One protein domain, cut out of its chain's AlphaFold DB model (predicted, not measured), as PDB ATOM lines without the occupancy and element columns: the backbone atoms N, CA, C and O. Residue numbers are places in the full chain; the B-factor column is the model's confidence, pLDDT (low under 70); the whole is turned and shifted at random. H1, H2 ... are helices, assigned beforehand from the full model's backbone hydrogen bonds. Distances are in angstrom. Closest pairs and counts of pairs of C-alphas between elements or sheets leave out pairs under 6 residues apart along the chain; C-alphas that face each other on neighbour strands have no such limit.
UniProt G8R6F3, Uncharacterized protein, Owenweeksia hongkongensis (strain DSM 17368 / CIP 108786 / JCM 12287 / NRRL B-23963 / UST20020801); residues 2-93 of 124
ATOM      1  N   GLY A   2       8.591 -48.881  34.467       74.19
ATOM      2  CA  GLY A   2       9.414 -47.731  34.908       74.19
ATOM      3  C   GLY A   2      10.549 -47.291  33.963       74.19
ATOM      4  O   GLY A   2      10.787 -46.100  33.807       74.19
ATOM      5  N   LYS A   3      11.197 -48.228  33.253       75.69
ATOM      6  CA  LYS A   3      12.263 -47.907  32.278       75.69
ATOM      7  C   LYS A   3      11.761 -47.118  31.059       75.69
ATOM      8  O   LYS A   3      12.476 -46.265  30.555       75.69
ATOM      9  N   LEU A   4      10.524 -47.377  30.619       81.00
ATOM     10  CA  LEU A   4       9.900 -46.644  29.511       81.00
ATOM     11  C   LEU A   4       9.584 -45.204  29.922       81.00
ATOM     12  O   LEU A   4       9.865 -44.282  29.171       81.00
ATOM     13  N   ILE A   5       9.085 -45.011  31.146       88.56
ATOM     14  CA  ILE A   5       8.785 -43.682  31.695       88.56
ATOM     15  C   ILE A   5      10.076 -42.868  31.859       88.56
ATOM     16  O   ILE A   5      10.137 -41.722  31.426       88.56
ATOM     17  N   SER A   6      11.131 -43.474  32.413       84.62
ATOM     18  CA  SER A   6      12.435 -42.820  32.575       84.62
ATOM     19  C   SER A   6      13.045 -42.381  31.237       84.62
ATOM     20  O   SER A   6      13.525 -41.254  31.133       84.62
ATOM     21  N   ASN A   7      12.968 -43.221  30.199       81.56
ATOM     22  CA  ASN A   7      13.478 -42.871  28.874       81.56
ATOM     23  C   ASN A   7      12.672 -41.733  28.222       81.56
ATOM     24  O   ASN A   7      13.252 -40.811  27.654       81.56
ATOM     25  N   SER A   8      11.342 -41.751  28.354       89.75
ATOM     26  CA  SER A   8      10.488 -40.672  27.843       89.75
ATOM     27  C   SER A   8      10.766 -39.326  28.522       89.75
ATOM     28  O   SER A   8      10.754 -38.297  27.849       89.75
ATOM     29  N   ILE A   9      11.058 -39.320  29.829       90.06
ATOM     30  CA  ILE A   9      11.421 -38.096  30.564       90.06
ATOM     31  C   ILE A   9      12.738 -37.519  30.035       90.06
ATOM     32  O   ILE A   9      12.814 -36.321  29.777       90.06
ATOM     33  N   LEU A  10      13.755 -38.361  29.826       86.69
ATOM     34  CA  LEU A  10      15.047 -37.914  29.299       86.69
ATOM     35  C   LEU A  10      14.895 -37.269  27.913       86.69
ATOM     36  O   LEU A  10      15.424 -36.187  27.670       86.69
ATOM     37  N   ILE A  11      14.118 -37.900  27.030       89.62
ATOM     38  CA  ILE A  11      13.842 -37.383  25.683       89.62
ATOM     39  C   ILE A  11      13.127 -36.027  25.754       89.62
ATOM     40  O   ILE A  11      13.490 -35.097  25.035       89.62
ATOM     41  N   LEU A  12      12.146 -35.885  26.647       88.50
ATOM     42  CA  LEU A  12      11.386 -34.647  26.798       88.50
ATOM     43  C   LEU A  12      12.257 -33.479  27.288       88.50
ATOM     44  O   LEU A  12      12.095 -32.361  26.801       88.50
ATOM     45  N   VAL A  13      13.210 -33.736  28.191       87.69
ATOM     46  CA  VAL A  13      14.167 -32.724  28.676       87.69
ATOM     47  C   VAL A  13      15.127 -32.269  27.571       87.69
ATOM     48  O   VAL A  13      15.418 -31.081  27.449       87.69
ATOM     49  N   VAL A  14      15.601 -33.190  26.729       85.69
ATOM     50  CA  VAL A  14      16.486 -32.834  25.606       85.69
ATOM     51  C   VAL A  14      15.739 -31.992  24.568       85.69
ATOM     52  O   VAL A  14      16.255 -30.975  24.102       85.69
ATOM     53  N   ILE A  15      14.501 -32.366  24.238       87.06
ATOM     54  CA  ILE A  15      13.677 -31.623  23.275       87.06
ATOM     55  C   ILE A  15      13.338 -30.225  23.806       87.06
ATOM     56  O   ILE A  15      13.429 -29.254  23.055       87.06
ATOM     57  N   SER A  16      12.981 -30.091  25.087       77.06
ATOM     58  CA  SER A  16      12.643 -28.784  25.662       77.06
ATOM     59  C   SER A  16      13.828 -27.812  25.638       77.06
ATOM     60  O   SER A  16      13.635 -26.635  25.326       77.06
ATOM     61  N   SER A  17      15.053 -28.300  25.860       74.38
ATOM     62  CA  SER A  17      16.277 -27.501  25.714       74.38
ATOM     63  C   SER A  17      16.463 -26.978  24.285       74.38
ATOM     64  O   SER A  17      16.731 -25.791  24.084       74.38
ATOM     65  N   GLN A  18      16.245 -27.831  23.280       77.12
ATOM     66  CA  GLN A  18      16.386 -27.443  21.876       77.12
ATOM     67  C   GLN A  18      15.319 -26.428  21.435       77.12
ATOM     68  O   GLN A  18      15.616 -25.487  20.689       77.12
ATOM     69  N   LEU A  19      14.081 -26.597  21.906       80.06
ATOM     70  CA  LEU A  19      12.980 -25.671  21.628       80.06
ATOM     71  C   LEU A  19      13.234 -24.295  22.243       80.06
ATOM     72  O   LEU A  19      12.988 -23.283  21.587       80.06
ATOM     73  N   TYR A  20      13.779 -24.250  23.458       77.75
ATOM     74  CA  TYR A  20      14.134 -22.995  24.105       77.75
ATOM     75  C   TYR A  20      15.202 -22.219  23.320       77.75
ATOM     76  O   TYR A  20      14.984 -21.054  22.989       77.75
ATOM     77  N   ASN A  21      16.311 -22.869  22.944       74.00
ATOM     78  CA  ASN A  21      17.369 -22.223  22.155       74.00
ATOM     79  C   ASN A  21      16.827 -21.680  20.820       74.00
ATOM     80  O   ASN A  21      17.159 -20.571  20.404       74.00
ATOM     81  N   SER A  22      15.929 -22.434  20.180       78.50
ATOM     82  CA  SER A  22      15.275 -22.018  18.935       78.50
ATOM     83  C   SER A  22      14.359 -20.805  19.150       78.50
ATOM     84  O   SER A  22      14.411 -19.845  18.382       78.50
ATOM     85  N   MET A  23      13.570 -20.795  20.229       78.94
ATOM     86  CA  MET A  23      12.680 -19.686  20.585       78.94
ATOM     87  C   MET A  23      13.446 -18.383  20.851       78.94
ATOM     88  O   MET A  23      13.017 -17.325  20.396       78.94
ATOM     89  N   VAL A  24      14.604 -18.451  21.515       79.25
ATOM     90  CA  VAL A  24      15.472 -17.285  21.757       79.25
ATOM     91  C   VAL A  24      15.910 -16.630  20.442       79.25
ATOM     92  O   VAL A  24      15.789 -15.416  20.278       79.25
ATOM     93  N   THR A  25      16.346 -17.430  19.467       78.50
ATOM     94  CA  THR A  25      16.719 -16.905  18.141       78.50
ATOM     95  C   THR A  25      15.516 -16.397  17.342       78.50
ATOM     96  O   THR A  25      15.635 -15.418  16.611       78.50
ATOM     97  N   ALA A  26      14.340 -17.010  17.508       81.69
ATOM     98  CA  ALA A  26      13.116 -16.570  16.846       81.69
ATOM     99  C   ALA A  26      12.652 -15.193  17.348       81.69
ATOM    100  O   ALA A  26      12.221 -14.370  16.546       81.69
ATOM    101  N   ILE A  27      12.787 -14.911  18.648       78.62
ATOM    102  CA  ILE A  27      12.476 -13.593  19.229       78.62
ATOM    103  C   ILE A  27      13.384 -12.507  18.640       78.62
ATOM    104  O   ILE A  27      12.908 -11.426  18.301       78.62
ATOM    105  N   TYR A  28      14.674 -12.805  18.462       81.31
ATOM    106  CA  TYR A  28      15.599 -11.895  17.785       81.31
ATOM    107  C   TYR A  28      15.183 -11.621  16.336       81.31
ATOM    108  O   TYR A  28      15.183 -10.469  15.915       81.31
ATOM    109  N   GLN A  29      14.761 -12.649  15.592       81.19
ATOM    110  CA  GLN A  29      14.330 -12.474  14.201       81.19
ATOM    111  C   GLN A  29      12.999 -11.724  14.066       81.19
ATOM    112  O   GLN A  29      12.874 -10.865  13.199       81.19
ATOM    113  N   MET A  30      12.015 -11.999  14.926       81.00
ATOM    114  CA  MET A  30      10.715 -11.310  14.890       81.00
ATOM    115  C   MET A  30      10.828  -9.812  15.191       81.00
ATOM    116  O   MET A  30      10.025  -9.032  14.687       81.00
ATOM    117  N   SER A  31      11.829  -9.417  15.976       78.81
ATOM    118  CA  SER A  31      12.084  -8.021  16.341       78.81
ATOM    119  C   SER A  31      13.355  -7.464  15.696       78.81
ATOM    120  O   SER A  31      13.888  -6.468  16.180       78.81
ATOM    121  N   TYR A  32      13.862  -8.093  14.631       80.19
ATOM    122  CA  TYR A  32      15.167  -7.780  14.037       80.19
ATOM    123  C   TYR A  32      15.341  -6.284  13.733       80.19
ATOM    124  O   TYR A  32      16.359  -5.695  14.092       80.19
ATOM    125  N   ASP A  33      14.311  -5.646  13.175       81.94
ATOM    126  CA  ASP A  33      14.339  -4.217  12.848       81.94
ATOM    127  C   ASP A  33      14.572  -3.342  14.083       81.94
ATOM    128  O   ASP A  33      15.389  -2.425  14.037       81.94
ATOM    129  N   TYR A  34      13.935  -3.662  15.215       82.81
ATOM    130  CA  TYR A  34      14.154  -2.955  16.478       82.81
ATOM    131  C   TYR A  34      15.606  -3.107  16.943       82.81
ATOM    132  O   TYR A  34      16.258  -2.118  17.265       82.81
ATOM    133  N   TYR A  35      16.157  -4.323  16.891       79.81
ATOM    134  CA  TYR A  35      17.547  -4.592  17.275       79.81
ATOM    135  C   TYR A  35      18.567  -3.816  16.432       79.81
ATOM    136  O   TYR A  35      19.556  -3.305  16.965       79.81
ATOM    137  N   VAL A  36      18.336  -3.713  15.126       83.44
ATOM    138  CA  VAL A  36      19.233  -3.018  14.193       83.44
ATOM    139  C   VAL A  36      19.084  -1.501  14.315       83.44
ATOM    140  O   VAL A  36      20.082  -0.775  14.331       83.44
ATOM    141  N   GLN A  37      17.847  -1.011  14.404       81.50
ATOM    142  CA  GLN A  37      17.547   0.417  14.364       81.50
ATOM    143  C   GLN A  37      17.700   1.106  15.714       81.50
ATOM    144  O   GLN A  37      18.106   2.258  15.722       81.50
ATOM    145  N   GLU A  38      17.446   0.454  16.843       80.56
ATOM    146  CA  GLU A  38      17.445   1.138  18.146       80.56
ATOM    147  C   GLU A  38      18.618   0.722  19.042       80.56
ATOM    148  O   GLU A  38      19.081   1.524  19.849       80.56
ATOM    149  N   LEU A  39      19.151  -0.498  18.883       81.62
ATOM    150  CA  LEU A  39      20.131  -1.069  19.825       81.62
ATOM    151  C   LEU A  39      21.526  -1.311  19.241       81.62
ATOM    152  O   LEU A  39      22.433  -1.700  19.977       81.62
ATOM    153  N   CYS A  40      21.734  -1.090  17.943       85.38
ATOM    154  CA  CYS A  40      23.067  -1.226  17.371       85.38
ATOM    155  C   CYS A  40      23.981  -0.067  17.810       85.38
ATOM    156  O   CYS A  40      23.760   1.090  17.455       85.38
ATOM    157  N   GLU A  41      25.043  -0.398  18.545       83.00
ATOM    158  CA  GLU A  41      26.066   0.548  19.015       83.00
ATOM    159  C   GLU A  41      27.005   1.029  17.892       83.00
ATOM    160  O   GLU A  41      27.466   2.166  17.905       83.00
ATOM    161  N   ASN A  42      27.220   0.198  16.867       82.25
ATOM    162  CA  ASN A  42      28.184   0.424  15.784       82.25
ATOM    163  C   ASN A  42      27.506   0.839  14.467       82.25
ATOM    164  O   ASN A  42      27.845   0.348  13.392       82.25
ATOM    165  N   LYS A  43      26.514   1.739  14.526       79.94
ATOM    166  CA  LYS A  43      25.820   2.239  13.317       79.94
ATOM    167  C   LYS A  43      26.734   3.002  12.353       79.94
ATOM    168  O   LYS A  43      26.445   3.062  11.162       79.94
ATOM    169  N   SER A  44      27.797   3.621  12.862       82.00
ATOM    170  CA  SER A  44      28.749   4.419  12.080       82.00
ATOM    171  C   SER A  44      29.811   3.582  11.358       82.00
ATOM    172  O   SER A  44      30.499   4.122  10.496       82.00
ATOM    173  N   THR A  45      29.934   2.292  11.680       82.69
ATOM    174  CA  THR A  45      30.955   1.367  11.159       82.69
ATOM    175  C   THR A  45      30.291   0.133  10.531       82.69
ATOM    176  O   THR A  45      30.280  -0.956  11.113       82.69
ATOM    177  N   PRO A  46      29.694   0.283   9.331       77.12
ATOM    178  CA  PRO A  46      28.928  -0.778   8.680       77.12
ATOM    179  C   PRO A  46      29.773  -2.012   8.335       77.12
ATOM    180  O   PRO A  46      29.222  -3.111   8.258       77.12
ATOM    181  N   GLU A  47      31.101  -1.886   8.201       84.62
ATOM    182  CA  GLU A  47      31.997  -3.034   8.004       84.62
ATOM    183  C   GLU A  47      31.968  -4.060   9.152       84.62
ATOM    184  O   GLU A  47      32.336  -5.220   8.947       84.62
ATOM    185  N   LEU A  48      31.489  -3.679  10.343       83.81
ATOM    186  CA  LEU A  48      31.404  -4.564  11.508       83.81
ATOM    187  C   LEU A  48      30.168  -5.475  11.509       83.81
ATOM    188  O   LEU A  48      30.070  -6.334  12.382       83.81
ATOM    189  N   HIS A  49      29.240  -5.320  10.554       83.38
ATOM    190  CA  HIS A  49      28.060  -6.189  10.406       83.38
ATOM    191  C   HIS A  49      27.300  -6.411  11.730       83.38
ATOM    192  O   HIS A  49      26.957  -7.538  12.103       83.38
ATOM    193  N   CYS A  50      27.088  -5.311  12.465       86.62
ATOM    194  CA  CYS A  50      26.444  -5.306  13.774       86.62
ATOM    195  C   CYS A  50      25.094  -6.023  13.727       86.62
ATOM    196  O   CYS A  50      24.888  -6.932  14.521       86.62
ATOM    197  N   ASP A  51      24.191  -5.641  12.814       84.31
ATOM    198  CA  ASP A  51      22.863  -6.246  12.609       84.31
ATOM    199  C   ASP A  51      22.070  -6.498  13.918       84.31
ATOM    200  O   ASP A  51      21.293  -7.440  14.035       84.31
ATOM    201  N   GLY A  52      22.333  -5.730  14.981       84.12
ATOM    202  CA  GLY A  52      21.801  -6.004  16.322       84.12
ATOM    203  C   GLY A  52      22.386  -7.234  17.051       84.12
ATOM    204  O   GLY A  52      22.043  -7.466  18.211       84.12
ATOM    205  N   LYS A  53      23.305  -7.994  16.433       83.81
ATOM    206  CA  LYS A  53      24.038  -9.138  17.015       83.81
ATOM    207  C   LYS A  53      24.915  -8.736  18.201       83.81
ATOM    208  O   LYS A  53      24.992  -9.498  19.158       83.81
ATOM    209  N   CYS A  54      25.535  -7.552  18.176       84.31
ATOM    210  CA  CYS A  54      26.368  -7.056  19.283       84.31
ATOM    211  C   CYS A  54      25.550  -6.931  20.579       84.31
ATOM    212  O   CYS A  54      25.911  -7.492  21.613       84.31
ATOM    213  N   PHE A  55      24.390  -6.274  20.498       82.31
ATOM    214  CA  PHE A  55      23.496  -6.118  21.642       82.31
ATOM    215  C   PHE A  55      22.851  -7.444  22.065       82.31
ATOM    216  O   PHE A  55      22.721  -7.731  23.254       82.31
ATOM    217  N   PHE A  56      22.478  -8.286  21.099       81.19
ATOM    218  CA  PHE A  56      21.946  -9.619  21.373       81.19
ATOM    219  C   PHE A  56      22.958 -10.498  22.129       81.19
ATOM    220  O   PHE A  56      22.618 -11.076  23.158       81.19
ATOM    221  N   ALA A  57      24.222 -10.526  21.694       79.50
ATOM    222  CA  ALA A  57      25.303 -11.229  22.386       79.50
ATOM    223  C   ALA A  57      25.524 -10.684  23.806       79.50
ATOM    224  O   ALA A  57      25.693 -11.461  24.750       79.50
ATOM    225  N   LYS A  58      25.439  -9.359  23.977       78.06
ATOM    226  CA  LYS A  58      25.504  -8.723  25.294       78.06
ATOM    227  C   LYS A  58      24.378  -9.214  26.206       78.06
ATOM    228  O   LYS A  58      24.661  -9.657  27.314       78.06
ATOM    229  N   GLN A  59      23.132  -9.243  25.734       76.12
ATOM    230  CA  GLN A  59      22.000  -9.770  26.510       76.12
ATOM    231  C   GLN A  59      22.168 -11.246  26.895       76.12
ATOM    232  O   GLN A  59      21.846 -11.615  28.026       76.12
ATOM    233  N   LEU A  60      22.718 -12.083  26.005       74.75
ATOM    234  CA  LEU A  60      23.046 -13.473  26.343       74.75
ATOM    235  C   LEU A  60      24.064 -13.530  27.495       74.75
ATOM    236  O   LEU A  60      23.864 -14.291  28.437       74.75
ATOM    237  N   SER A  61      25.093 -12.678  27.472       69.56
ATOM    238  CA  SER A  61      26.131 -12.623  28.518       69.56
ATOM    239  C   SER A  61      25.664 -11.999  29.847       69.56
ATOM    240  O   SER A  61      26.110 -12.405  30.920       69.56
ATOM    241  N   LEU A  62      24.726 -11.048  29.806       64.50
ATOM    242  CA  LEU A  62      24.140 -10.395  30.985       64.50
ATOM    243  C   LEU A  62      23.112 -11.283  31.686       64.50
ATOM    244  O   LEU A  62      22.881 -11.157  32.882       64.50
ATOM    245  N   SER A  63      22.533 -12.252  30.979       57.41
ATOM    246  CA  SER A  63      21.796 -13.324  31.650       57.41
ATOM    247  C   SER A  63      22.707 -14.171  32.557       57.41
ATOM    248  O   SER A  63      22.214 -14.860  33.459       57.41
ATOM    249  N   GLU A  64      24.035 -14.089  32.357       55.78
ATOM    250  CA  GLU A  64      25.054 -14.793  33.132       55.78
ATOM    251  C   GLU A  64      25.599 -14.025  34.341       55.78
ATOM    252  O   GLU A  64      25.844 -14.654  35.374       55.78
ATOM    253  N   ASN A  65      25.694 -12.696  34.257       50.34
ATOM    254  CA  ASN A  65      26.274 -11.817  35.277       50.34
ATOM    255  C   ASN A  65      25.325 -10.660  35.637       50.34
ATOM    256  O   ASN A  65      24.618 -10.152  34.781       50.34
ATOM    257  N   LYS A  66      25.307 -10.258  36.916       52.22
ATOM    258  CA  LYS A  66      24.343  -9.309  37.516       52.22
ATOM    259  C   LYS A  66      23.985  -8.115  36.610       52.22
ATOM    260  O   LYS A  66      24.858  -7.417  36.108       52.22
ATOM    261  N   HIS A  67      22.676  -7.880  36.499       51.72
ATOM    262  CA  HIS A  67      22.029  -6.789  35.772       51.72
ATOM    263  C   HIS A  67      22.572  -5.424  36.233       51.72
ATOM    264  O   HIS A  67      22.485  -5.100  37.419       51.72
ATOM    265  N   ASN A  68      23.122  -4.632  35.309       55.41
ATOM    266  CA  ASN A  68      23.436  -3.226  35.551       55.41
ATOM    267  C   ASN A  68      22.211  -2.384  35.167       55.41
ATOM    268  O   ASN A  68      21.681  -2.525  34.070       55.41
ATOM    269  N   GLU A  69      21.774  -1.486  36.049       57.38
ATOM    270  CA  GLU A  69      20.527  -0.705  35.910       57.38
ATOM    271  C   GLU A  69      20.521   0.294  34.731       57.38
ATOM    272  O   GLU A  69      19.528   0.974  34.493       57.38
ATOM    273  N   THR A  70      21.624   0.403  33.986       58.00
ATOM    274  CA  THR A  70      21.787   1.341  32.861       58.00
ATOM    275  C   THR A  70      21.520   0.697  31.496       58.00
ATOM    276  O   THR A  70      21.564   1.382  30.477       58.00
ATOM    277  N   GLU A  71      21.251  -0.609  31.436       62.62
ATOM    278  CA  GLU A  71      21.109  -1.325  30.165       62.62
ATOM    279  C   GLU A  71      19.641  -1.471  29.721       62.62
ATOM    280  O   GLU A  71      18.742  -1.532  30.563       62.62
ATOM    281  N   PRO A  72      19.368  -1.507  28.398       63.16
ATOM    282  CA  PRO A  72      18.018  -1.696  27.875       63.16
ATOM    283  C   PRO A  72      17.388  -2.998  28.396       63.16
ATOM    284  O   PRO A  72      18.112  -3.962  28.660       63.16
ATOM    285  N   PRO A  73      16.049  -3.056  28.516       61.47
ATOM    286  CA  PRO A  73      15.361  -4.194  29.113       61.47
ATOM    287  C   PRO A  73      15.697  -5.501  28.389       61.47
ATOM    288  O   PRO A  73      15.596  -5.594  27.165       61.47
ATOM    289  N   VAL A  74      16.072  -6.518  29.167       63.44
ATOM    290  CA  VAL A  74      16.392  -7.854  28.658       63.44
ATOM    291  C   VAL A  74      15.133  -8.488  28.058       63.44
ATOM    292  O   VAL A  74      14.174  -8.787  28.769       63.44
ATOM    293  N   LEU A  75      15.136  -8.706  26.743       64.94
ATOM    294  CA  LEU A  75      14.012  -9.280  25.988       64.94
ATOM    295  C   LEU A  75      14.079 -10.812  25.891       64.94
ATOM    296  O   LEU A  75      13.123 -11.452  25.451       64.94
ATOM    297  N   ILE A  76      15.203 -11.410  26.288       64.69
ATOM    298  CA  ILE A  76      15.444 -12.849  26.200       64.69
ATOM    299  C   ILE A  76      15.202 -13.475  27.578       64.69
ATOM    300  O   ILE A  76      15.983 -13.235  28.501       64.69
ATOM    301  N   PRO A  77      14.153 -14.294  27.755       60.47
ATOM    302  CA  PRO A  77      13.921 -14.965  29.027       60.47
ATOM    303  C   PRO A  77      15.026 -15.996  29.250       60.47
ATOM    304  O   PRO A  77      15.149 -16.903  28.440       60.47
ATOM    305  N   SER A  78      15.826 -15.891  30.315       59.31
ATOM    306  CA  SER A  78      16.911 -16.841  30.609       59.31
ATOM    307  C   SER A  78      16.365 -18.192  31.098       59.31
ATOM    308  O   SER A  78      15.828 -18.272  32.204       59.31
ATOM    309  N   LEU A  79      16.536 -19.274  30.333       50.66
ATOM    310  CA  LEU A  79      16.269 -20.641  30.789       50.66
ATOM    311  C   LEU A  79      17.589 -21.279  31.211       50.66
ATOM    312  O   LEU A  79      18.295 -21.923  30.435       50.66
ATOM    313  N   ARG A  80      17.925 -21.095  32.484       52.41
ATOM    314  CA  ARG A  80      19.037 -21.794  33.128       52.41
ATOM    315  C   ARG A  80      18.624 -23.248  33.386       52.41
ATOM    316  O   ARG A  80      18.105 -23.562  34.452       52.41
ATOM    317  N   LEU A  81      18.843 -24.139  32.419       44.19
ATOM    318  CA  LEU A  81      18.626 -25.588  32.599       44.19
ATOM    319  C   LEU A  81      19.606 -26.208  33.607       44.19
ATOM    320  O   LEU A  81      19.276 -27.184  34.272       44.19
ATOM    321  N   PHE A  82      20.775 -25.589  33.763       48.78
ATOM    322  CA  PHE A  82      21.749 -25.888  34.802       48.78
ATOM    323  C   PHE A  82      22.244 -24.569  35.388       48.78
ATOM    324  O   PHE A  82      23.338 -24.098  35.100       48.78
ATOM    325  N   SER A  83      21.397 -23.926  36.188       42.28
ATOM    326  CA  SER A  83      21.939 -23.044  37.217       42.28
ATOM    327  C   SER A  83      22.689 -23.943  38.204       42.28
ATOM    328  O   SER A  83      22.105 -24.957  38.607       42.28
ATOM    329  N   PRO A  84      23.931 -23.631  38.623       45.72
ATOM    330  CA  PRO A  84      24.429 -24.154  39.878       45.72
ATOM    331  C   PRO A  84      23.547 -23.523  40.954       45.72
ATOM    332  O   PRO A  84      23.877 -22.502  41.553       45.72
ATOM    333  N   THR A  85      22.370 -24.104  41.175       40.12
ATOM    334  CA  THR A  85      21.665 -23.917  42.423       40.12
ATOM    335  C   THR A  85      22.625 -24.481  43.449       40.12
ATOM    336  O   THR A  85      22.783 -25.690  43.593       40.12
ATOM    337  N   THR A  86      23.372 -23.594  44.103       46.81
ATOM    338  CA  THR A  86      24.078 -23.937  45.325       46.81
ATOM    339  C   THR A  86      23.006 -24.495  46.238       46.81
ATOM    340  O   THR A  86      22.146 -23.765  46.737       46.81
ATOM    341  N   TYR A  87      22.969 -25.818  46.330       42.12
ATOM    342  CA  TYR A  87      22.013 -26.541  47.128       42.12
ATOM    343  C   TYR A  87      22.266 -26.153  48.583       42.12
ATOM    344  O   TYR A  87      23.090 -26.748  49.270       42.12
ATOM    345  N   SER A  88      21.531 -25.152  49.063       43.97
ATOM    346  CA  SER A  88      21.513 -24.754  50.473       43.97
ATOM    347  C   SER A  88      21.011 -25.885  51.382       43.97
ATOM    348  O   SER A  88      21.106 -25.770  52.597       43.97
ATOM    349  N   TRP A  89      20.480 -26.979  50.825       36.06
ATOM    350  CA  TRP A  89      19.977 -28.115  51.594       36.06
ATOM    351  C   TRP A  89      21.045 -29.162  51.951       36.06
ATOM    352  O   TRP A  89      20.749 -30.064  52.724       36.06
ATOM    353  N   VAL A  90      22.284 -29.047  51.451       37.53
ATOM    354  CA  VAL A  90      23.404 -29.899  51.916       37.53
ATOM    355  C   VAL A  90      24.115 -29.277  53.133       37.53
ATOM    356  O   VAL A  90      24.845 -29.956  53.850       37.53
ATOM    357  N   ALA A  91      23.849 -28.001  53.431       39.59
ATOM    358  CA  ALA A  91      24.514 -27.233  54.486       39.59
ATOM    359  C   ALA A  91      23.999 -27.504  55.919       39.59
ATOM    360  O   ALA A  91      24.236 -26.693  56.807       39.59
ATOM    361  N   THR A  92      23.319 -28.624  56.174       33.94
ATOM    362  CA  THR A  92      22.911 -29.025  57.538       33.94
ATOM    363  C   THR A  92      23.860 -30.021  58.209       33.94
ATOM    364  O   THR A  92      23.605 -30.406  59.344       33.94
ATOM    365  N   PHE A  93      24.953 -30.443  57.557       41.09
ATOM    366  CA  PHE A  93      25.891 -31.430  58.126       41.09
ATOM    367  C   PHE A  93      27.248 -30.884  58.575       41.09
ATOM    368  O   PHE A  93      28.097 -31.665  58.993       41.09
TER     369      PHE A  93
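This is residues 2 to 93 of the 124 residues of an uncharacterized protein of Owenweeksia hongkongensis (strain DSM 17368 / CIP 108786 / JCM 12287 / NRRL B-23963 / UST20020801) (UniProt G8R6F3). One long helix, H1, makes the length, with a small head at its last-residue end, where the short helices H2 and H3 stand crosswise. A long tail without named elements follows H3 and folds back beside H1; its residues 84 to 93 stick out, as do residues 2 to 12 of H1. The 92 printed residues hold three named helices, H1, H2, H3 in chain order, and no named strand: all helix, only just loose, close to extended, radius of gyration of the C-alphas 18.4 A, spans 59 by 36 by 20 A.

H1, residues 2 to 30, is close to but not clearly touching H2, residues 32 to 38; their closest C-alphas, of Tyr 28 and Tyr 35, are 7.6 A apart. They run the same way at a steep tilt of 46 degrees. H1 is also close to but not clearly touching H3, residues 53 to 62, closest C-alphas Tyr 28 and Phe 56, 7.6 A. H2 and H3 only just touch, with 3 pairs of C-alphas within 8 A, the closest Tyr 35 and Phe 55, 7.5 A, about perpendicular at 89 degrees. Every O i to N i+4 pair is within hydrogen-bond range in H1, H2 and H3.

H1 is 41.6 A long, from C-alpha 2 at (9.414, -47.731, 34.908); H2 is 10.1 A; H3 is 14.0 A, ending at C-alpha 62 at (24.140, -10.395, 30.985).

Gly 2 and Ser 44 have the C-alphas farthest apart, 60.1 A. The printed part has no cut; the link H2 to H3 is long. Residues 61 to 93 have pLDDT under 70.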